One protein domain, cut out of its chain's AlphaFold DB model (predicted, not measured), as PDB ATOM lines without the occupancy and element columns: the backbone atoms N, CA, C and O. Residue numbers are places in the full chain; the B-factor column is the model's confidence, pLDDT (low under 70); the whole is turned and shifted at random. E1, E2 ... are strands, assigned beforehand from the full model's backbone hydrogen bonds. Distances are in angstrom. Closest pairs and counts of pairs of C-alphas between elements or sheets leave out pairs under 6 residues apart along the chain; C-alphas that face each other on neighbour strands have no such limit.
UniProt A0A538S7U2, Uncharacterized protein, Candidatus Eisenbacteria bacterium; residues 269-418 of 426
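AT A GLANCE: This is residues 269 to 418 of the 426 residues of an uncharacterized protein of Candidatus Eisenbacteria bacterium (UniProt A0A538S7U2). Look for a small closed barrel of five strands, E1, E3, E2, E8 and E6 round the ring, with E7 added beside E6 and a bent two-stranded hairpin, E4 and E5, beside E1. The 150 printed residues hold eight named strands, E1 to E8 in chain order, and no named helix: the class is all strand, with under half of the residues in named elements. The barrel sheet is mixed and E4 with E5 antiparallel; the whole is compact, with a radius of gyration of the C-alphas of 15.7 A and spans of 45 by 40 by 36 A.

HOW THE PARTS SIT: Start at residues 269 to 270, paired antiparallel with residues 350 to 351 of E5, residues 345 to 353. Next comes E1, residues 278 to 288, near E5, with 5 pairs of C-alphas within 10 A. On one side of E1 find antiparallel E3, residues 318 to 326, with N 324 and O 287 2.9 A apart; on the other side, antiparallel E6, residues 362 to 371, with N 286 and O 364 2.8 A apart. E2, residues 299 to 304, forms a hairpin with E3, N 303 and O 319 at 2.8 A, and is parallel to E8, residues 396 to 403, N 302 and O 397 at 2.8 A. E8 is antiparallel to E6, N 365 and O 400 at 2.8 A. E4, residues 332 to 341, forms a hairpin with E5, N 333 and O 352 at 2.8 A. E7, residues 374 to 378, forms one with E6, N 376 and O 369 at 2.7 A.

IN THESE COORDINATES: Find C-alpha 278 at (14.078, 48.332, -17.291), where E1 begins its 24.6 A. E4 spans 24.5 A and E6 26.7 A; E8 ends at C-alpha 403, (32.299, 46.453, -8.503).

THE WHOLE: The farthest C-alphas, of Thr 294 and Ser 342, are 47.5 A apart. The printed part has no cut; the links E2 to E3 and E7 to E8 are long. Residues 411 to 416 stand free; pLDDT is under 70 at residues 293 to 296, 314 to 317 and 406 to 418.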
ATOM      1  N   PHE A 269      31.592  49.650 -16.123       94.38
ATOM      2  CA  PHE A 269      30.961  48.611 -15.311       94.38
ATOM      3  C   PHE A 269      29.642  48.161 -15.932       94.38
ATOM      4  O   PHE A 269      28.828  48.984 -16.349       94.38
ATOM      5  N   LEU A 270      29.421  46.851 -15.982       93.19
ATOM      6  CA  LEU A 270      28.140  46.283 -16.386       93.19
ATOM      7  C   LEU A 270      27.154  46.380 -15.218       93.19
ATOM      8  O   LEU A 270      27.491  46.035 -14.089       93.19
ATOM      9  N   ILE A 271      25.939  46.853 -15.492       92.19
ATOM     10  CA  ILE A 271      24.856  46.908 -14.491       92.19
ATOM     11  C   ILE A 271      24.165  45.542 -14.362       92.19
ATOM     12  O   ILE A 271      23.714  45.147 -13.282       92.19
ATOM     13  N   SER A 272      24.097  44.809 -15.472       88.44
ATOM     14  CA  SER A 272      23.520  43.473 -15.556       88.44
ATOM     15  C   SER A 272      24.402  42.560 -16.406       88.44
ATOM     16  O   SER A 272      25.116  43.024 -17.295       88.44
ATOM     17  N   ASP A 273      24.351  41.266 -16.109       86.62
ATOM     18  CA  ASP A 273      24.995  40.181 -16.854       86.62
ATOM     19  C   ASP A 273      24.149  39.699 -18.047       86.62
ATOM     20  O   ASP A 273      24.640  38.975 -18.913       86.62
ATOM     21  N   HIS A 274      22.892  40.136 -18.124       89.25
ATOM     22  CA  HIS A 274      21.948  39.785 -19.176       89.25
ATOM     23  C   HIS A 274      21.282  41.022 -19.789       89.25
ATOM     24  O   HIS A 274      21.351  42.140 -19.272       89.25
ATOM     25  N   ARG A 275      20.629  40.812 -20.938       90.06
ATOM     26  CA  ARG A 275      19.794  41.829 -21.588       90.06
ATOM     27  C   ARG A 275      18.552  42.066 -20.740       90.06
ATOM     28  O   ARG A 275      17.780  41.131 -20.554       90.06
ATOM     29  N   MET A 276      18.331  43.302 -20.316       91.62
ATOM     30  CA  MET A 276      17.196  43.665 -19.471       91.62
ATOM     31  C   MET A 276      16.259  44.665 -20.150       91.62
ATOM     32  O   MET A 276      16.678  45.473 -20.984       91.62
ATOM     33  N   THR A 277      14.983  44.603 -19.772       93.38
ATOM     34  CA  THR A 277      13.991  45.661 -20.014       93.38
ATOM     35  C   THR A 277      13.780  46.364 -18.686       93.38
ATOM     36  O   THR A 277      13.441  45.703 -17.715       93.38
ATOM     37  N   TRP A 278      13.987  47.672 -18.595       93.62
ATOM     38  CA  TRP A 278      14.078  48.332 -17.291       93.62
ATOM     39  C   TRP A 278      13.702  49.811 -17.369       93.62
ATOM     40  O   TRP A 278      13.749  50.421 -18.441       93.62
ATOM     41  N   ASP A 279      13.324  50.393 -16.231       93.38
ATOM     42  CA  ASP A 279      13.110  51.834 -16.125       93.38
ATOM     43  C   ASP A 279      14.450  52.542 -15.887       93.38
ATOM     44  O   ASP A 279      14.975  52.563 -14.772       93.38
ATOM     45  N   ARG A 280      14.995  53.177 -16.928       91.56
ATOM     46  CA  ARG A 280      16.258  53.928 -16.837       91.56
ATOM     47  C   ARG A 280      16.213  55.044 -15.783       91.56
ATOM     48  O   ARG A 280      17.245  55.341 -15.183       91.56
ATOM     49  N   ALA A 281      15.049  55.660 -15.542       92.69
ATOM     50  CA  ALA A 281      14.901  56.748 -14.570       92.69
ATOM     51  C   ALA A 281      14.983  56.256 -13.115       92.69
ATOM     52  O   ALA A 281      15.301  57.033 -12.207       92.69
ATOM     53  N   SER A 282      14.753  54.961 -12.892       94.19
ATOM     54  CA  SER A 282      14.889  54.321 -11.583       94.19
ATOM     55  C   SER A 282      16.343  54.088 -11.160       94.19
ATOM     56  O   SER A 282      16.590  53.828  -9.981       94.19
ATOM     57  N   LEU A 283      17.316  54.210 -12.080       96.00
ATOM     58  CA  LEU A 283      18.718  53.961 -11.757       96.00
ATOM     59  C   LEU A 283      19.205  54.918 -10.670       96.00
ATOM     60  O   LEU A 283      19.134  56.143 -10.812       96.00
ATOM     61  N   ARG A 284      19.794  54.360  -9.619       96.31
ATOM     62  CA  ARG A 284      20.636  55.090  -8.670       96.31
ATOM     63  C   ARG A 284      21.959  54.356  -8.534       96.31
ATOM     64  O   ARG A 284      21.988  53.128  -8.536       96.31
ATOM     65  N   VAL A 285      23.045  55.116  -8.442       96.75
ATOM     66  CA  VAL A 285      24.411  54.590  -8.373       96.75
ATOM     67  C   VAL A 285      25.045  55.082  -7.088       96.75
ATOM     68  O   VAL A 285      24.897  56.244  -6.715       96.75
ATOM     69  N   PHE A 286      25.741  54.187  -6.407       95.88
ATOM     70  CA  PHE A 286      26.239  54.383  -5.059       95.88
ATOM     71  C   PHE A 286      27.711  54.007  -5.011       95.88
ATOM     72  O   PHE A 286      28.091  52.928  -5.475       95.88
ATOM     73  N   LYS A 287      28.527  54.883  -4.424       94.88
ATOM     74  CA  LYS A 287      29.948  54.628  -4.187       94.88
ATOM     75  C   LYS A 287      30.240  54.633  -2.697       94.88
ATOM     76  O   LYS A 287      29.877  55.585  -2.012       94.88
ATOM     77  N   ASP A 288      30.952  53.620  -2.236       93.12
ATOM     78  CA  ASP A 288      31.656  53.641  -0.958       93.12
ATOM     79  C   ASP A 288      33.158  53.761  -1.250       93.12
ATOM     80  O   ASP A 288      33.698  53.047  -2.091       93.12
ATOM     81  N   ASP A 289      33.812  54.727  -0.618       90.06
ATOM     82  CA  ASP A 289      35.249  55.008  -0.735       90.06
ATOM     83  C   ASP A 289      36.086  54.234   0.305       90.06
ATOM     84  O   ASP A 289      37.273  54.513   0.470       90.06
ATOM     85  N   ALA A 290      35.466  53.275   1.005       85.50
ATOM     86  CA  ALA A 290      36.013  52.505   2.121       85.50
ATOM     87  C   ALA A 290      36.372  53.353   3.355       85.50
ATOM     88  O   ALA A 290      37.030  52.873   4.280       85.50
ATOM     89  N   ILE A 291      35.919  54.610   3.407       81.81
ATOM     90  CA  ILE A 291      36.095  55.492   4.558       81.81
ATOM     91  C   ILE A 291      34.764  55.582   5.295       81.81
ATOM     92  O   ILE A 291      33.892  56.397   4.958       81.81
ATOM     93  N   ALA A 292      34.647  54.768   6.348       70.50
ATOM     94  CA  ALA A 292      33.525  54.812   7.270       70.50
ATOM     95  C   ALA A 292      33.431  56.212   7.892       70.50
ATOM     96  O   ALA A 292      34.303  56.651   8.640       70.50
ATOM     97  N   SER A 293      32.372  56.935   7.544       67.69
ATOM     98  CA  SER A 293      32.164  58.311   7.978       67.69
ATOM     99  C   SER A 293      30.690  58.559   8.258       67.69
ATOM    100  O   SER A 293      29.819  58.079   7.535       67.69
ATOM    101  N   THR A 294      30.415  59.313   9.320       61.81
ATOM    102  CA  THR A 294      29.067  59.715   9.748       61.81
ATOM    103  C   THR A 294      28.667  61.093   9.210       61.81
ATOM    104  O   THR A 294      27.742  61.715   9.727       61.81
ATOM    105  N   ILE A 295      29.387  61.613   8.209       66.50
ATOM    106  CA  ILE A 295      29.064  62.887   7.555       66.50
ATOM    107  C   ILE A 295      27.697  62.777   6.860       66.50
ATOM    108  O   ILE A 295      27.387  61.752   6.260       66.50
ATOM    109  N   ALA A 296      26.910  63.859   6.893       65.25
ATOM    110  CA  ALA A 296      25.508  63.927   6.454       65.25
ATOM    111  C   ALA A 296      25.204  63.443   5.016       65.25
ATOM    112  O   ALA A 296      24.044  63.221   4.685       65.25
ATOM    113  N   ASN A 297      26.222  63.257   4.169       78.44
ATOM    114  CA  ASN A 297      26.071  62.840   2.771       78.44
ATOM    115  C   ASN A 297      26.371  61.349   2.532       78.44
ATOM    116  O   ASN A 297      26.386  60.917   1.379       78.44
ATOM    117  N   LYS A 298      26.639  60.573   3.593       88.06
ATOM    118  CA  LYS A 298      26.834  59.123   3.517       88.06
ATOM    119  C   LYS A 298      25.768  58.387   4.312       88.06
ATOM    120  O   LYS A 298      25.523  58.696   5.476       88.06
ATOM    121  N   THR A 299      25.208  57.351   3.705       89.88
ATOM    122  CA  THR A 299      24.195  56.497   4.335       89.88
ATOM    123  C   THR A 299      24.675  55.055   4.336       89.88
ATOM    124  O   THR A 299      25.354  54.610   3.410       89.88
ATOM    125  N   ARG A 300      24.336  54.300   5.382       90.44
ATOM    126  CA  ARG A 300      24.685  52.879   5.460       90.44
ATOM    127  C   ARG A 300      23.962  52.096   4.368       90.44
ATOM    128  O   ARG A 300      22.835  52.416   4.000       90.44
ATOM    129  N   GLY A 301      24.601  51.056   3.854       89.69
ATOM    130  CA  GLY A 301      24.013  50.186   2.845       89.69
ATOM    131  C   GLY A 301      24.444  48.741   3.019       89.69
ATOM    132  O   GLY A 301      25.555  48.456   3.467       89.69
ATOM    133  N   LEU A 302      23.532  47.846   2.659       90.38
ATOM    134  CA  LEU A 302      23.771  46.426   2.464       90.38
ATOM    135  C   LEU A 302      23.940  46.188   0.968       90.38
ATOM    136  O   LEU A 302      23.069  46.565   0.186       90.38
ATOM    137  N   VAL A 303      25.036  45.560   0.565       89.94
ATOM    138  CA  VAL A 303      25.338  45.274  -0.837       89.94
ATOM    139  C   VAL A 303      25.369  43.775  -1.056       89.94
ATOM    140  O   VAL A 303      26.060  43.059  -0.334       89.94
ATOM    141  N   ARG A 304      24.634  43.306  -2.063       87.81
ATOM    142  CA  ARG A 304      24.562  41.893  -2.462       87.81
ATOM    143  C   ARG A 304      24.790  41.763  -3.961       87.81
ATOM    144  O   ARG A 304      24.541  42.707  -4.705       87.81
ATOM    145  N   LEU A 305      25.224  40.591  -4.420       84.94
ATOM    146  CA  LEU A 305      25.295  40.311  -5.860       84.94
ATOM    147  C   LEU A 305      23.890  40.250  -6.488       84.94
ATOM    148  O   LEU A 305      23.666  40.783  -7.571       84.94
ATOM    149  N   ASP A 306      22.936  39.672  -5.756       85.94
ATOM    150  CA  ASP A 306      21.522  39.625  -6.115       85.94
ATOM    151  C   ASP A 306      20.670  40.116  -4.927       85.94
ATOM    152  O   ASP A 306      20.426  39.371  -3.979       85.94
ATOM    153  N   PRO A 307      20.226  41.382  -4.917       88.75
ATOM    154  CA  PRO A 307      19.464  41.931  -3.801       88.75
ATOM    155  C   PRO A 307      18.006  41.449  -3.753       88.75
ATOM    156  O   PRO A 307      17.283  41.850  -2.843       88.75
ATOM    157  N   THR A 308      17.544  40.632  -4.710       86.44
ATOM    158  CA  THR A 308      16.146  40.170  -4.735       86.44
ATOM    159  C   THR A 308      15.860  39.068  -3.715       86.44
ATOM    160  O   THR A 308      14.715  38.937  -3.282       86.44
ATOM    161  N   ARG A 309      16.890  38.331  -3.276       82.88
ATOM    162  CA  ARG A 309      16.785  37.230  -2.302       82.88
ATOM    163  C   ARG A 309      17.200  37.676  -0.895       82.88
ATOM    164  O   ARG A 309      17.807  38.735  -0.714       82.88
ATOM    165  N   ASP A 310      16.842  36.878   0.110       79.06
ATOM    166  CA  ASP A 310      17.198  37.124   1.513       79.06
ATOM    167  C   ASP A 310      18.688  36.863   1.818       79.06
ATOM    168  O   ASP A 310      19.373  36.151   1.081       79.06
ATOM    169  N   SER A 311      19.185  37.422   2.932       73.00
ATOM    170  CA  SER A 311      20.606  37.317   3.315       73.00
ATOM    171  C   SER A 311      21.038  35.920   3.767       73.00
ATOM    172  O   SER A 311      22.230  35.638   3.845       73.00
ATOM    173  N   THR A 312      20.077  35.046   4.064       74.00
ATOM    174  CA  THR A 312      20.301  33.674   4.533       74.00
ATOM    175  C   THR A 312      20.374  32.661   3.392       74.00
ATOM    176  O   THR A 312      20.681  31.489   3.619       74.00
ATOM    177  N   SER A 313      20.098  33.090   2.162       72.62
ATOM    178  CA  SER A 313      20.105  32.222   0.998       72.62
ATOM    179  C   SER A 313      21.522  31.765   0.631       72.62
ATOM    180  O   SER A 313      22.482  32.537   0.601       72.62
ATOM    181  N   THR A 314      21.668  30.467   0.351       67.94
ATOM    182  CA  THR A 314      22.964  29.852   0.036       67.94
ATOM    183  C   THR A 314      23.636  30.554  -1.145       67.94
ATOM    184  O   THR A 314      23.039  30.682  -2.214       67.94
ATOM    185  N   GLY A 315      24.893  30.965  -0.961       61.03
ATOM    186  CA  GLY A 315      25.685  31.635  -1.997       61.03
ATOM    187  C   GLY A 315      25.467  33.149  -2.095       61.03
ATOM    188  O   GLY A 315      25.994  33.767  -3.018       61.03
ATOM    189  N   GLN A 316      24.727  33.763  -1.165       64.88
ATOM    190  CA  GLN A 316      24.618  35.217  -1.081       64.88
ATOM    191  C   GLN A 316      25.562  35.814  -0.047       64.88
ATOM    192  O   GLN A 316      25.311  35.775   1.154       64.88
ATOM    193  N   ALA A 317      26.629  36.447  -0.524       67.50
ATOM    194  CA  ALA A 317      27.394  37.345   0.319       67.50
ATOM    195  C   ALA A 317      26.727  38.714   0.414       67.50
ATOM    196  O   ALA A 317      26.334  39.318  -0.591       67.50
ATOM    197  N   GLN A 318      26.651  39.202   1.647       81.06
ATOM    198  CA  GLN A 318      26.271  40.562   1.970       81.06
ATOM    199  C   GLN A 318      27.490  41.316   2.486       81.06
ATOM    200  O   GLN A 318      28.207  40.843   3.364       81.06
ATOM    201  N   VAL A 319      27.683  42.515   1.957       83.44
ATOM    202  CA  VAL A 319      28.727  43.445   2.376       83.44
ATOM    203  C   VAL A 319      28.071  44.684   2.963       83.44
ATOM    204  O   VAL A 319      27.061  45.167   2.452       83.44
ATOM    205  N   HIS A 320      28.656  45.209   4.032       86.00
ATOM    206  CA  HIS A 320      28.231  46.457   4.648       86.00
ATOM    207  C   HIS A 320      29.138  47.591   4.177       86.00
ATOM    208  O   HIS A 320      30.348  47.411   4.065       86.00
ATOM    209  N   GLY A 321      28.551  48.754   3.916       87.88
ATOM    210  CA  GLY A 321      29.300  49.934   3.497       87.88
ATOM    211  C   GLY A 321      28.596  51.240   3.837       87.88
ATOM    212  O   GLY A 321      27.444  51.252   4.288       87.88
ATOM    213  N   THR A 322      29.297  52.347   3.612       91.00
ATOM    214  CA  THR A 322      28.762  53.711   3.726       91.00
ATOM    215  C   THR A 322      28.815  54.404   2.376       91.00
ATOM    216  O   THR A 322      29.888  54.698   1.859       91.00
ATOM    217  N   PHE A 323      27.648  54.682   1.804       92.56
ATOM    218  CA  PHE A 323      27.516  55.064   0.407       92.56
ATOM    219  C   PHE A 323      27.174  56.533   0.231       92.56
ATOM    220  O   PHE A 323      26.270  57.060   0.884       92.56
ATOM    221  N   THR A 324      27.839  57.143  -0.744       93.31
ATOM    222  CA  THR A 324      27.445  58.406  -1.359       93.31
ATOM    223  C   THR A 324      26.666  58.113  -2.641       93.31
ATOM    224  O   THR A 324      27.082  57.275  -3.448       93.31
ATOM    225  N   VAL A 325      25.551  58.814  -2.850       93.81
ATOM    226  CA  VAL A 325      24.778  58.743  -4.099       93.81
ATOM    227  C   VAL A 325      25.493  59.545  -5.183       93.81
ATOM    228  O   VAL A 325      25.796  60.719  -4.987       93.81
ATOM    229  N   LEU A 326      25.748  58.912  -6.325       95.25
ATOM    230  CA  LEU A 326      26.364  59.545  -7.486       95.25
ATOM    231  C   LEU A 326      25.310  60.167  -8.407       95.25
ATOM    232  O   LEU A 326      24.197  59.651  -8.539       95.25
ATOM    233  N   GLN A 327      25.683  61.249  -9.087       94.50
ATOM    234  CA  GLN A 327      24.809  62.003  -9.980       94.50
ATOM    235  C   GLN A 327      25.114  61.717 -11.462       94.50
ATOM    236  O   GLN A 327      26.272  61.804 -11.894       94.50
ATOM    237  N   PRO A 328      24.089  61.418 -12.284       94.12
ATOM    238  CA  PRO A 328      24.269  61.245 -13.719       94.12
ATOM    239  C   PRO A 328      24.725  62.561 -14.362       94.12
ATOM    240  O   PRO A 328      24.268  63.643 -14.005       94.12
ATOM    241  N   GLY A 329      25.649  62.478 -15.316       90.75
ATOM    242  CA  GLY A 329      26.227  63.631 -16.004       90.75
ATOM    243  C   GLY A 329      27.350  64.337 -15.239       90.75
ATOM    244  O   GLY A 329      28.174  64.969 -15.894       90.75
ATOM    245  N   LEU A 330      27.446  64.186 -13.913       94.12
ATOM    246  CA  LEU A 330      28.542  64.733 -13.097       94.12
ATOM    247  C   LEU A 330      29.549  63.665 -12.674       94.12
ATOM    248  O   LEU A 330      30.749  63.857 -12.862       94.12
ATOM    249  N   ASP A 331      29.067  62.521 -12.193       95.44
ATOM    250  CA  ASP A 331      29.917  61.430 -11.706       95.44
ATOM    251  C   ASP A 331      30.024  60.286 -12.718       95.44
ATOM    252  O   ASP A 331      31.088  59.685 -12.892       95.44
ATOM    253  N   TYR A 332      28.926  59.991 -13.416       96.06
ATOM    254  CA  TYR A 332      28.853  58.897 -14.378       96.06
ATOM    255  C   TYR A 332      27.963  59.226 -15.578       96.06
ATOM    256  O   TYR A 332      27.150  60.147 -15.561       96.06
ATOM    257  N   GLU A 333      28.114  58.437 -16.631       96.06
ATOM    258  CA  GLU A 333      27.316  58.443 -17.850       96.06
ATOM    259  C   GLU A 333      26.853  57.008 -18.140       96.06
ATOM    260  O   GLU A 333      27.556  56.047 -17.825       96.06
ATOM    261  N   LEU A 334      25.669  56.851 -18.734       94.06
ATOM    262  CA  LEU A 334      25.205  55.559 -19.235       94.06
ATOM    263  C   LEU A 334      25.473  55.455 -20.729       94.06
ATOM    264  O   LEU A 334      25.110  56.348 -21.490       94.06
ATOM    265  N   ILE A 335      26.053  54.334 -21.137       93.94
ATOM    266  CA  ILE A 335      26.224  53.984 -22.543       93.94
ATOM    267  C   ILE A 335      25.501  52.666 -22.830       93.94
ATOM    268  O   ILE A 335      25.459  51.758 -21.997       93.94
ATOM    269  N   PHE A 336      24.945  52.560 -24.034       91.81
ATOM    270  CA  PHE A 336      24.101  51.437 -24.451       91.81
ATOM    271  C   PHE A 336      24.686  50.761 -25.700       91.81
ATOM    272  O   PHE A 336      24.105  50.849 -26.778       91.81
ATOM    273  N   PRO A 337      25.863  50.113 -25.595       87.62
ATOM    274  CA  PRO A 337      26.521  49.499 -26.749       87.62
ATOM    275  C   PRO A 337      25.756  48.280 -27.286       87.62
ATOM    276  O   PRO A 337      25.903  47.924 -28.452       87.62
ATOM    277  N   TYR A 338      24.927  47.648 -26.449       85.94
ATOM    278  CA  TYR A 338      24.163  46.451 -26.791       85.94
ATOM    279  C   TYR A 338      22.668  46.719 -26.626       85.94
ATOM    280  O   TYR A 338      22.098  46.408 -25.584       85.94
ATOM    281  N   GLN A 339      22.030  47.283 -27.652       86.31
ATOM    282  CA  GLN A 339      20.593  47.566 -27.659       86.31
ATOM    283  C   GLN A 339      19.893  46.775 -28.772       86.31
ATOM    284  O   GLN A 339      20.425  46.628 -29.871       86.31
ATOM    285  N   SER A 340      18.705  46.242 -28.488       83.75
ATOM    286  CA  SER A 340      17.817  45.642 -29.487       83.75
ATOM    287  C   SER A 340      16.414  46.230 -29.360       83.75
ATOM    288  O   SER A 340      15.857  46.312 -28.265       83.75
ATOM    289  N   THR A 341      15.852  46.656 -30.491       78.06
ATOM    290  CA  THR A 341      14.546  47.317 -30.586       78.06
ATOM    291  C   THR A 341      13.668  46.582 -31.600       78.06
ATOM    292  O   THR A 341      13.570  47.000 -32.751       78.06
ATOM    293  N   SER A 342      13.071  45.454 -31.206       72.62
ATOM    294  CA  SER A 342      12.107  44.720 -32.048       72.62
ATOM    295  C   SER A 342      10.655  44.991 -31.641       72.62
ATOM    296  O   SER A 342       9.817  45.284 -32.486       72.62
ATOM    297  N   THR A 343      10.343  44.919 -30.346       73.75
ATOM    298  CA  THR A 343       8.983  45.153 -29.803       73.75
ATOM    299  C   THR A 343       9.034  45.662 -28.363       73.75
ATOM    300  O   THR A 343       8.251  46.518 -27.965       73.75
ATOM    301  N   THR A 344      10.024  45.195 -27.605       77.31
ATOM    302  CA  THR A 344      10.407  45.717 -26.292       77.31
ATOM    303  C   THR A 344      11.893  46.044 -26.342       77.31
ATOM    304  O   THR A 344      12.684  45.253 -26.862       77.31
ATOM    305  N   THR A 345      12.282  47.227 -25.865       83.62
ATOM    306  CA  THR A 345      13.693  47.622 -25.830       83.62
ATOM    307  C   THR A 345      14.420  46.781 -24.792       83.62
ATOM    308  O   THR A 345      14.177  46.925 -23.598       83.62
ATOM    309  N   THR A 346      15.322  45.921 -25.261       88.50
ATOM    310  CA  THR A 346      16.213  45.142 -24.399       88.50
ATOM    311  C   THR A 346      17.639  45.629 -24.573       88.50
ATOM    312  O   THR A 346      18.101  45.861 -25.696       88.50
ATOM    313  N   GLU A 347      18.351  45.790 -23.464       92.56
ATOM    314  CA  GLU A 347      19.705  46.329 -23.492       92.56
ATOM    315  C   GLU A 347      20.594  45.797 -22.374       92.56
ATOM    316  O   GLU A 347      20.113  45.337 -21.342       92.56
ATOM    317  N   ILE A 348      21.907  45.867 -22.596       91.56
ATOM    318  CA  ILE A 348      22.918  45.676 -21.551       91.56
ATOM    319  C   ILE A 348      23.584  47.037 -21.339       91.56
ATOM    320  O   ILE A 348      24.453  47.421 -22.133       91.56
ATOM    321  N   PRO A 349      23.156  47.814 -20.332       92.25
ATOM    322  CA  PRO A 349      23.722  49.126 -20.096       92.25
ATOM    323  C   PRO A 349      25.071  49.012 -19.397       92.25
ATOM    324  O   PRO A 349      25.270  48.222 -18.466       92.25
ATOM    325  N   VAL A 350      25.992  49.854 -19.847       94.75
ATOM    326  CA  VAL A 350      27.306  50.015 -19.244       94.75
ATOM    327  C   VAL A 350      27.339  51.372 -18.558       94.75
ATOM    328  O   VAL A 350      27.051  52.413 -19.152       94.75
ATOM    329  N   LEU A 351      27.710  51.353 -17.288       96.06
ATOM    330  CA  LEU A 351      28.014  52.537 -16.516       96.06
ATOM    331  C   LEU A 351      29.448  52.974 -16.827       96.06
ATOM    332  O   LEU A 351      30.391  52.211 -16.613       96.06
ATOM    333  N   LYS A 352      29.615  54.204 -17.301       96.50
ATOM    334  CA  LYS A 352      30.915  54.838 -17.521       96.50
ATOM    335  C   LYS A 352      31.133  55.911 -16.462       96.50
ATOM    336  O   LYS A 352      30.474  56.946 -16.468       96.50
ATOM    337  N   MET A 353      32.092  55.693 -15.579       97.25
ATOM    338  CA  MET A 353      32.520  56.702 -14.615       97.25
ATOM    339  C   MET A 353      33.270  57.833 -15.325       97.25
ATOM    340  O   MET A 353      34.051  57.589 -16.245       97.25
ATOM    341  N   ARG A 354      33.080  59.079 -14.885       95.06
ATOM    342  CA  ARG A 354      33.875  60.216 -15.386       95.06
ATOM    343  C   ARG A 354      35.305  60.202 -14.864       95.06
ATOM    344  O   ARG A 354      36.215  60.624 -15.572       95.06
ATOM    345  N   TYR A 355      35.493  59.660 -13.665       93.31
ATOM    346  CA  TYR A 355      36.795  59.452 -13.050       93.31
ATOM    347  C   TYR A 355      36.974  57.967 -12.718       93.31
ATOM    348  O   TYR A 355      36.046  57.358 -12.181       93.31
ATOM    349  N   PRO A 356      38.134  57.361 -13.031       93.62
ATOM    350  CA  PRO A 356      38.425  55.987 -12.641       93.62
ATOM    351  C   PRO A 356      38.280  55.794 -11.131       93.62
ATOM    352  O   PRO A 356      38.772  56.607 -10.348       93.62
ATOM    353  N   LEU A 357      37.636  54.703 -10.722       93.62
ATOM    354  CA  LEU A 357      37.510  54.363  -9.305       93.62
ATOM    355  C   LEU A 357      38.836  53.855  -8.730       93.62
ATOM    356  O   LEU A 357      39.677  53.308  -9.456       93.62
ATOM    357  N   ASN A 358      39.003  53.967  -7.411       92.12
ATOM    358  CA  ASN A 358      40.135  53.362  -6.710       92.12
ATOM    359  C   ASN A 358      39.973  51.840  -6.606       92.12
ATOM    360  O   ASN A 358      38.902  51.283  -6.856       92.12
ATOM    361  N   THR A 359      41.044  51.133  -6.241       87.94
ATOM    362  CA  THR A 359      41.007  49.680  -5.979       87.94
ATOM    363  C   THR A 359      40.095  49.330  -4.806       87.94
ATOM    364  O   THR A 359      39.371  48.338  -4.888       87.94
ATOM    365  N   THR A 360      40.076  50.176  -3.780       89.06
ATOM    366  CA  THR A 360      39.318  50.011  -2.532       89.06
ATOM    367  C   THR A 360      37.861  50.444  -2.628       89.06
ATOM    368  O   THR A 360      37.071  50.031  -1.792       89.06
ATOM    369  N   ASP A 361      37.483  51.233  -3.640       91.69
ATOM    370  CA  ASP A 361      36.101  51.709  -3.769       91.69
ATOM    371  C   ASP A 361      35.130  50.533  -3.996       91.69
ATOM    372  O   ASP A 361      35.449  49.588  -4.715       91.69
ATOM    373  N   LEU A 362      33.919  50.591  -3.462       91.69
ATOM    374  CA  LEU A 362      32.833  49.653  -3.765       91.69
ATOM    375  C   LEU A 362      31.773  50.399  -4.573       91.69
ATOM    376  O   LEU A 362      31.374  51.508  -4.211       91.69
ATOM    377  N   LEU A 363      31.327  49.801  -5.679       95.25
ATOM    378  CA  LEU A 363      30.297  50.387  -6.535       95.25
ATOM    379  C   LEU A 363      29.063  49.494  -6.555       95.25
ATOM    380  O   LEU A 363      29.154  48.284  -6.798       95.25
ATOM    381  N   ALA A 364      27.913  50.114  -6.333       95.56
ATOM    382  CA  ALA A 364      26.635  49.434  -6.274       95.56
ATOM    383  C   ALA A 364      25.527  50.267  -6.928       95.56
ATOM    384  O   ALA A 364      25.666  51.476  -7.125       95.56
ATOM    385  N   VAL A 365      24.426  49.617  -7.287       96.50
ATOM    386  CA  VAL A 365      23.298  50.235  -7.992       96.50
ATOM    387  C   VAL A 365      21.964  49.743  -7.457       96.50
ATOM    388  O   VAL A 365      21.867  48.663  -6.875       96.50
ATOM    389  N   THR A 366      20.922  50.524  -7.714       96.75
ATOM    390  CA  THR A 366      19.530  50.070  -7.655       96.75
ATOM    391  C   THR A 366      18.824  50.469  -8.931       96.75
ATOM    392  O   THR A 366      19.108  51.535  -9.481       96.75
ATOM    393  N   TYR A 367      17.885  49.651  -9.375       95.81
ATOM    394  CA  TYR A 367      17.039  49.940 -10.526       95.81
ATOM    395  C   TYR A 367      15.776  49.081 -10.465       95.81
ATOM    396  O   TYR A 367      15.682  48.169  -9.646       95.81
ATOM    397  N   VAL A 368      14.803  49.364 -11.321       95.56
ATOM    398  CA  VAL A 368      13.592  48.566 -11.486       95.56
ATOM    399  C   VAL A 368      13.630  47.900 -12.853       95.56
ATOM    400  O   VAL A 368      13.758  48.563 -13.884       95.56
ATOM    401  N   GLU A 369      13.538  46.577 -12.841       94.62
ATOM    402  CA  GLU A 369      13.541  45.736 -14.028       94.62
ATOM    403  C   GLU A 369      12.138  45.216 -14.326       94.62
ATOM    404  O   GLU A 369      11.400  44.837 -13.423       94.62
ATOM    405  N   ASN A 370      11.759  45.169 -15.597       93.06
ATOM    406  CA  ASN A 370      10.521  44.556 -16.043       93.06
ATOM    407  C   ASN A 370      10.781  43.095 -16.436       93.06
ATOM    408  O   ASN A 370      11.237  42.806 -17.546       93.06
ATOM    409  N   ILE A 371      10.458  42.182 -15.522       90.44
ATOM    410  CA  ILE A 371      10.630  40.740 -15.694       90.44
ATOM    411  C   ILE A 371       9.260  40.141 -16.014       90.44
ATOM    412  O   ILE A 371       8.373  40.091 -15.165       90.44
ATOM    413  N   GLY A 372       9.058  39.720 -17.265       86.25
ATOM    414  CA  GLY A 372       7.809  39.075 -17.691       86.25
ATOM    415  C   GLY A 372       6.554  39.952 -17.556       86.25
ATOM    416  O   GLY A 372       5.468  39.422 -17.345       86.25
ATOM    417  N   GLY A 373       6.688  41.279 -17.650       86.75
ATOM    418  CA  GLY A 373       5.588  42.235 -17.469       86.75
ATOM    419  C   GLY A 373       5.463  42.793 -16.047       86.75
ATOM    420  O   GLY A 373       4.648  43.688 -15.824       86.75
ATOM    421  N   VAL A 374       6.265  42.306 -15.093       91.94
ATOM    422  CA  VAL A 374       6.227  42.710 -13.681       91.94
ATOM    423  C   VAL A 374       7.411  43.615 -13.346       91.94
ATOM    424  O   VAL A 374       8.570  43.240 -13.523       91.94
ATOM    425  N   GLN A 375       7.117  44.804 -12.811       93.62
ATOM    426  CA  GLN A 375       8.118  45.743 -12.296       93.62
ATOM    427  C   GLN A 375       8.733  45.185 -11.004       93.62
ATOM    428  O   GLN A 375       8.088  45.149  -9.958       93.62
ATOM    429  N   THR A 376       9.982  44.745 -11.090       93.00
ATOM    430  CA  THR A 376      10.738  44.107 -10.015       93.00
ATOM    431  C   THR A 376      11.861  45.044  -9.560       93.00
ATOM    432  O   THR A 376      12.777  45.320 -10.337       93.00
ATOM    433  N   PRO A 377      11.820  45.569  -8.322       93.50
ATOM    434  CA  PRO A 377      12.889  46.410  -7.802       93.50
ATOM    435  C   PRO A 377      14.127  45.568  -7.475       93.50
ATOM    436  O   PRO A 377      14.087  44.641  -6.663       93.50
ATOM    437  N   ILE A 378      15.248  45.921  -8.092       93.50
ATOM    438  CA  ILE A 378      16.563  45.354  -7.820       93.50
ATOM    439  C   ILE A 378      17.250  46.251  -6.791       93.50
ATOM    440  O   ILE A 378      17.853  47.279  -7.114       93.50
ATOM    441  N   GLY A 379      17.114  45.856  -5.524       92.38
ATOM    442  CA  GLY A 379      17.525  46.651  -4.373       92.38
ATOM    443  C   GLY A 379      16.471  47.674  -3.944       92.38
ATOM    444  O   GLY A 379      15.365  47.734  -4.474       92.38
ATOM    445  N   ASN A 380      16.812  48.473  -2.941       93.44
ATOM    446  CA  ASN A 380      15.964  49.508  -2.379       93.44
ATOM    447  C   ASN A 380      16.801  50.767  -2.055       93.44
ATOM    448  O   ASN A 380      17.621  50.726  -1.126       93.44
ATOM    449  N   PRO A 381      16.588  51.874  -2.796       91.50
ATOM    450  CA  PRO A 381      17.307  53.131  -2.615       91.50
ATOM    451  C   PRO A 381      16.738  54.027  -1.507       91.50
ATOM    452  O   PRO A 381      17.310  55.081  -1.256       91.50
ATOM    453  N   ASP A 382      15.623  53.673  -0.863       91.44
ATOM    454  CA  ASP A 382      15.085  54.428   0.271       91.44
ATOM    455  C   ASP A 382      15.660  53.851   1.569       91.44
ATOM    456  O   ASP A 382      15.372  52.696   1.889       91.44
ATOM    457  N   PRO A 383      16.469  54.591   2.344       89.12
ATOM    458  CA  PRO A 383      17.069  54.036   3.543       89.12
ATOM    459  C   PRO A 383      16.066  53.924   4.696       89.12
ATOM    460  O   PRO A 383      16.317  53.184   5.640       89.12
ATOM    461  N   ASN A 384      14.927  54.615   4.647       90.12
ATOM    462  CA  ASN A 384      13.981  54.694   5.761       90.12
ATOM    463  C   ASN A 384      12.949  53.560   5.759       90.12
ATOM    464  O   ASN A 384      12.288  53.332   6.769       90.12
ATOM    465  N   VAL A 385      12.817  52.838   4.644       90.00
ATOM    466  CA  VAL A 385      11.842  51.751   4.489       90.00
ATOM    467  C   VAL A 385      12.482  50.408   4.831       90.00
ATOM    468  O   VAL A 385      13.396  49.955   4.138       90.00
ATOM    469  N   GLU A 386      11.980  49.744   5.867       90.62
ATOM    470  CA  GLU A 386      12.356  48.366   6.191       90.62
ATOM    471  C   GLU A 386      11.781  47.381   5.158       90.62
ATOM    472  O   GLU A 386      10.677  47.572   4.648       90.62
ATOM    473  N   ASN A 387      12.517  46.308   4.852       86.19
ATOM    474  CA  ASN A 387      11.974  45.175   4.104       86.19
ATOM    475  C   ASN A 387      12.293  43.851   4.822       86.19
ATOM    476  O   ASN A 387      13.375  43.293   4.608       86.19
ATOM    477  N   PRO A 388      11.347  43.309   5.613       85.50
ATOM    478  CA  PRO A 388      11.536  42.051   6.333       85.50
ATOM    479  C   PRO A 388      11.793  40.851   5.413       85.50
ATOM    480  O   PRO A 388      12.617  40.002   5.739       85.50
ATOM    481  N   SER A 389      11.154  40.803   4.235       83.75
ATOM    482  CA  SER A 389      11.303  39.682   3.287       83.75
ATOM    483  C   SER A 389      12.724  39.552   2.733       83.75
ATOM    484  O   SER A 389      13.214  38.450   2.521       83.75
ATOM    485  N   GLN A 390      13.412  40.684   2.561       83.44
ATOM    486  CA  GLN A 390      14.804  40.745   2.107       83.44
ATOM    487  C   GLN A 390      15.786  40.951   3.268       83.44
ATOM    488  O   GLN A 390      16.983  41.125   3.026       83.44
ATOM    489  N   GLN A 391      15.298  40.935   4.516       84.69
ATOM    490  CA  GLN A 391      16.071  41.181   5.738       84.69
ATOM    491  C   GLN A 391      16.871  42.494   5.675       84.69
ATOM    492  O   GLN A 391      18.052  42.558   6.018       84.69
ATOM    493  N   LYS A 392      16.226  43.549   5.177       87.88
ATOM    494  CA  LYS A 392      16.786  44.897   5.111       87.88
ATOM    495  C   LYS A 392      16.254  45.715   6.298       87.88
ATOM    496  O   LYS A 392      15.059  46.012   6.293       87.88
ATOM    497  N   PRO A 393      17.103  46.124   7.260       87.12
ATOM    498  CA  PRO A 393      16.694  46.976   8.371       87.12
ATOM    499  C   PRO A 393      16.444  48.419   7.911       87.12
ATOM    500  O   PRO A 393      16.918  48.844   6.852       87.12
ATOM    501  N   ALA A 394      15.736  49.191   8.738       87.56
ATOM    502  CA  ALA A 394      15.653  50.639   8.575       87.56
ATOM    503  C   ALA A 394      17.043  51.304   8.692       87.56
ATOM    504  O   ALA A 394      17.968  50.760   9.295       87.56
ATOM    505  N   SER A 395      17.174  52.496   8.110       88.38
ATOM    506  CA  SER A 395      18.404  53.299   7.997       88.38
ATOM    507  C   SER A 395      19.503  52.738   7.086       88.38
ATOM    508  O   SER A 395      20.612  53.278   7.067       88.38
ATOM    509  N   ASN A 396      19.200  51.713   6.285       90.56
ATOM    510  CA  ASN A 396      20.140  51.122   5.341       90.56
ATOM    511  C   ASN A 396      19.579  51.130   3.918       90.56
ATOM    512  O   ASN A 396      18.402  50.861   3.708       90.56
ATOM    513  N   TYR A 397      20.428  51.331   2.916       93.88
ATOM    514  CA  TYR A 397      20.115  50.919   1.547       93.88
ATOM    515  C   TYR A 397      20.207  49.398   1.385       93.88
ATOM    516  O   TYR A 397      20.922  48.728   2.131       93.88
ATOM    517  N   LEU A 398      19.535  48.863   0.366       94.25
ATOM    518  CA  LEU A 398      19.797  47.522  -0.163       94.25
ATOM    519  C   LEU A 398      20.229  47.664  -1.623       94.25
ATOM    520  O   LEU A 398      19.466  48.181  -2.428       94.25
ATOM    521  N   LEU A 399      21.442  47.252  -1.975       94.75
ATOM    522  CA  LEU A 399      22.067  47.595  -3.253       94.75
ATOM    523  C   LEU A 399      22.573  46.346  -3.985       94.75
ATOM    524  O   LEU A 399      23.037  45.394  -3.354       94.75
ATOM    525  N   LYS A 400      22.544  46.377  -5.321       93.31
ATOM    526  CA  LYS A 400      23.210  45.389  -6.181       93.31
ATOM    527  C   LYS A 400      24.675  45.768  -6.376       93.31
ATOM    528  O   LYS A 400      24.964  46.884  -6.799       93.31
ATOM    529  N   MET A 401      25.595  44.849  -6.121       91.38
ATOM    530  CA  MET A 401      27.024  45.046  -6.355       91.38
ATOM    531  C   MET A 401      27.345  45.028  -7.850       91.38
ATOM    532  O   MET A 401      26.921  44.116  -8.553       91.38
ATOM    533  N   ILE A 402      28.139  45.993  -8.318       92.50
ATOM    534  CA  ILE A 402      28.668  46.001  -9.697       92.50
ATOM    535  C   ILE A 402      30.196  46.117  -9.757       92.50
ATOM    536  O   ILE A 402      30.801  45.772 -10.769       92.50
ATOM    537  N   LYS A 403      30.845  46.551  -8.669       90.81
ATOM    538  CA  LYS A 403      32.299  46.453  -8.503       90.81
ATOM    539  C   LYS A 403      32.645  46.127  -7.048       90.81
ATOM    540  O   LYS A 403      32.466  47.013  -6.213       90.81
ATOM    541  N   PRO A 404      33.168  44.926  -6.741       86.00
ATOM    542  CA  PRO A 404      33.668  44.609  -5.406       86.00
ATOM    543  C   PRO A 404      34.952  45.392  -5.092       86.00
ATOM    544  O   PRO A 404      35.632  45.903  -5.992       86.00
ATOM    545  N   THR A 405      35.310  45.463  -3.810       81.19
ATOM    546  CA  THR A 405      36.651  45.921  -3.413       81.19
ATOM    547  C   THR A 405      37.686  44.840  -3.737       81.19
ATOM    548  O   THR A 405      37.350  43.660  -3.843       81.19
ATOM    549  N   PHE A 406      38.952  45.226  -3.905       68.12
ATOM    550  CA  PHE A 406      40.023  44.268  -4.209       68.12
ATOM    551  C   PHE A 406      40.148  43.156  -3.150       68.12
ATOM    552  O   PHE A 406      40.399  42.009  -3.491       68.12
ATOM    553  N   GLU A 407      39.904  43.480  -1.880       64.38
ATOM    554  CA  GLU A 407      39.995  42.538  -0.757       64.38
ATOM    555  C   GLU A 407      38.824  41.543  -0.687       64.38
ATOM    556  O   GLU A 407      38.908  40.532   0.008       64.38
ATOM    557  N   MET A 408      37.731  41.816  -1.411       62.81
ATOM    558  CA  MET A 408      36.546  40.950  -1.491       62.81
ATOM    559  C   MET A 408      36.657  39.884  -2.588       62.81
ATOM    560  O   MET A 408      35.756  39.055  -2.715       62.81
ATOM    561  N   LEU A 409      37.731  39.906  -3.382       57.47
ATOM    562  CA  LEU A 409      38.017  38.905  -4.404       57.47
ATOM    563  C   LEU A 409      39.003  37.875  -3.827       57.47
ATOM    564  O   LEU A 409      40.152  38.227  -3.567       57.47
ATOM    565  N   PRO A 410      38.616  36.610  -3.616       50.56
ATOM    566  CA  PRO A 410      39.564  35.592  -3.206       50.56
ATOM    567  C   PRO A 410      40.465  35.239  -4.386       50.56
ATOM    568  O   PRO A 410      40.017  35.049  -5.522       50.56
ATOM    569  N   GLU A 411      41.758  35.161  -4.104       44.66
ATOM    570  CA  GLU A 411      42.748  34.707  -5.068       44.66
ATOM    571  C   GLU A 411      42.640  33.191  -5.243       44.66
ATOM    572  O   GLU A 411      42.799  32.419  -4.295       44.66
ATOM    573  N   VAL A 412      42.396  32.752  -6.477       46.50
ATOM    574  CA  VAL A 412      42.574  31.351  -6.870       46.50
ATOM    575  C   VAL A 412      44.067  31.129  -7.146       46.50
ATOM    576  O   VAL A 412      44.719  32.038  -7.682       46.50
ATOM    577  N   PRO A 413      44.642  29.947  -6.844       34.56
ATOM    578  CA  PRO A 413      46.027  29.643  -7.201       34.56
ATOM    579  C   PRO A 413      46.315  29.963  -8.678       34.56
ATOM    580  O   PRO A 413      45.681  29.411  -9.577       34.56
ATOM    581  N   GLY A 414      47.252  30.886  -8.927       43.16
ATOM    582  CA  GLY A 414      47.594  31.373 -10.274       43.16
ATOM    583  C   GLY A 414      47.123  32.793 -10.622       43.16
ATOM    584  O   GLY A 414      47.232  33.184 -11.784       43.16
ATOM    585  N   GLY A 415      46.614  33.574  -9.660       40.09
ATOM    586  CA  GLY A 415      46.332  35.009  -9.842       40.09
ATOM    587  C   GLY A 415      45.118  35.318 -10.727       40.09
ATOM    588  O   GLY A 415      44.984  36.430 -11.238       40.09
ATOM    589  N   ARG A 416      44.240  34.330 -10.938       40.00
ATOM    590  CA  ARG A 416      42.936  34.502 -11.593       40.00
ATOM    591  C   ARG A 416      41.871  34.744 -10.521       40.00
ATOM    592  O   ARG A 416      41.923  34.122  -9.466       40.00
ATOM    593  N   TYR A 417      40.921  35.633 -10.801       48.22
ATOM    594  CA  TYR A 417      39.813  35.944  -9.894       48.22
ATOM    595  C   TYR A 417      38.652  34.968 -10.115       48.22
ATOM    596  O   TYR A 417      38.254  34.751 -11.261       48.22
ATOM    597  N   ASP A 418      38.116  34.395  -9.035       44.50
ATOM    598  CA  ASP A 418      36.908  33.564  -9.071       44.50
ATOM    599  C   ASP A 418      35.650  34.456  -9.032       44.50
ATOM    600  O   ASP A 418      35.415  35.133  -8.027       44.50
TER     601      ASP A 418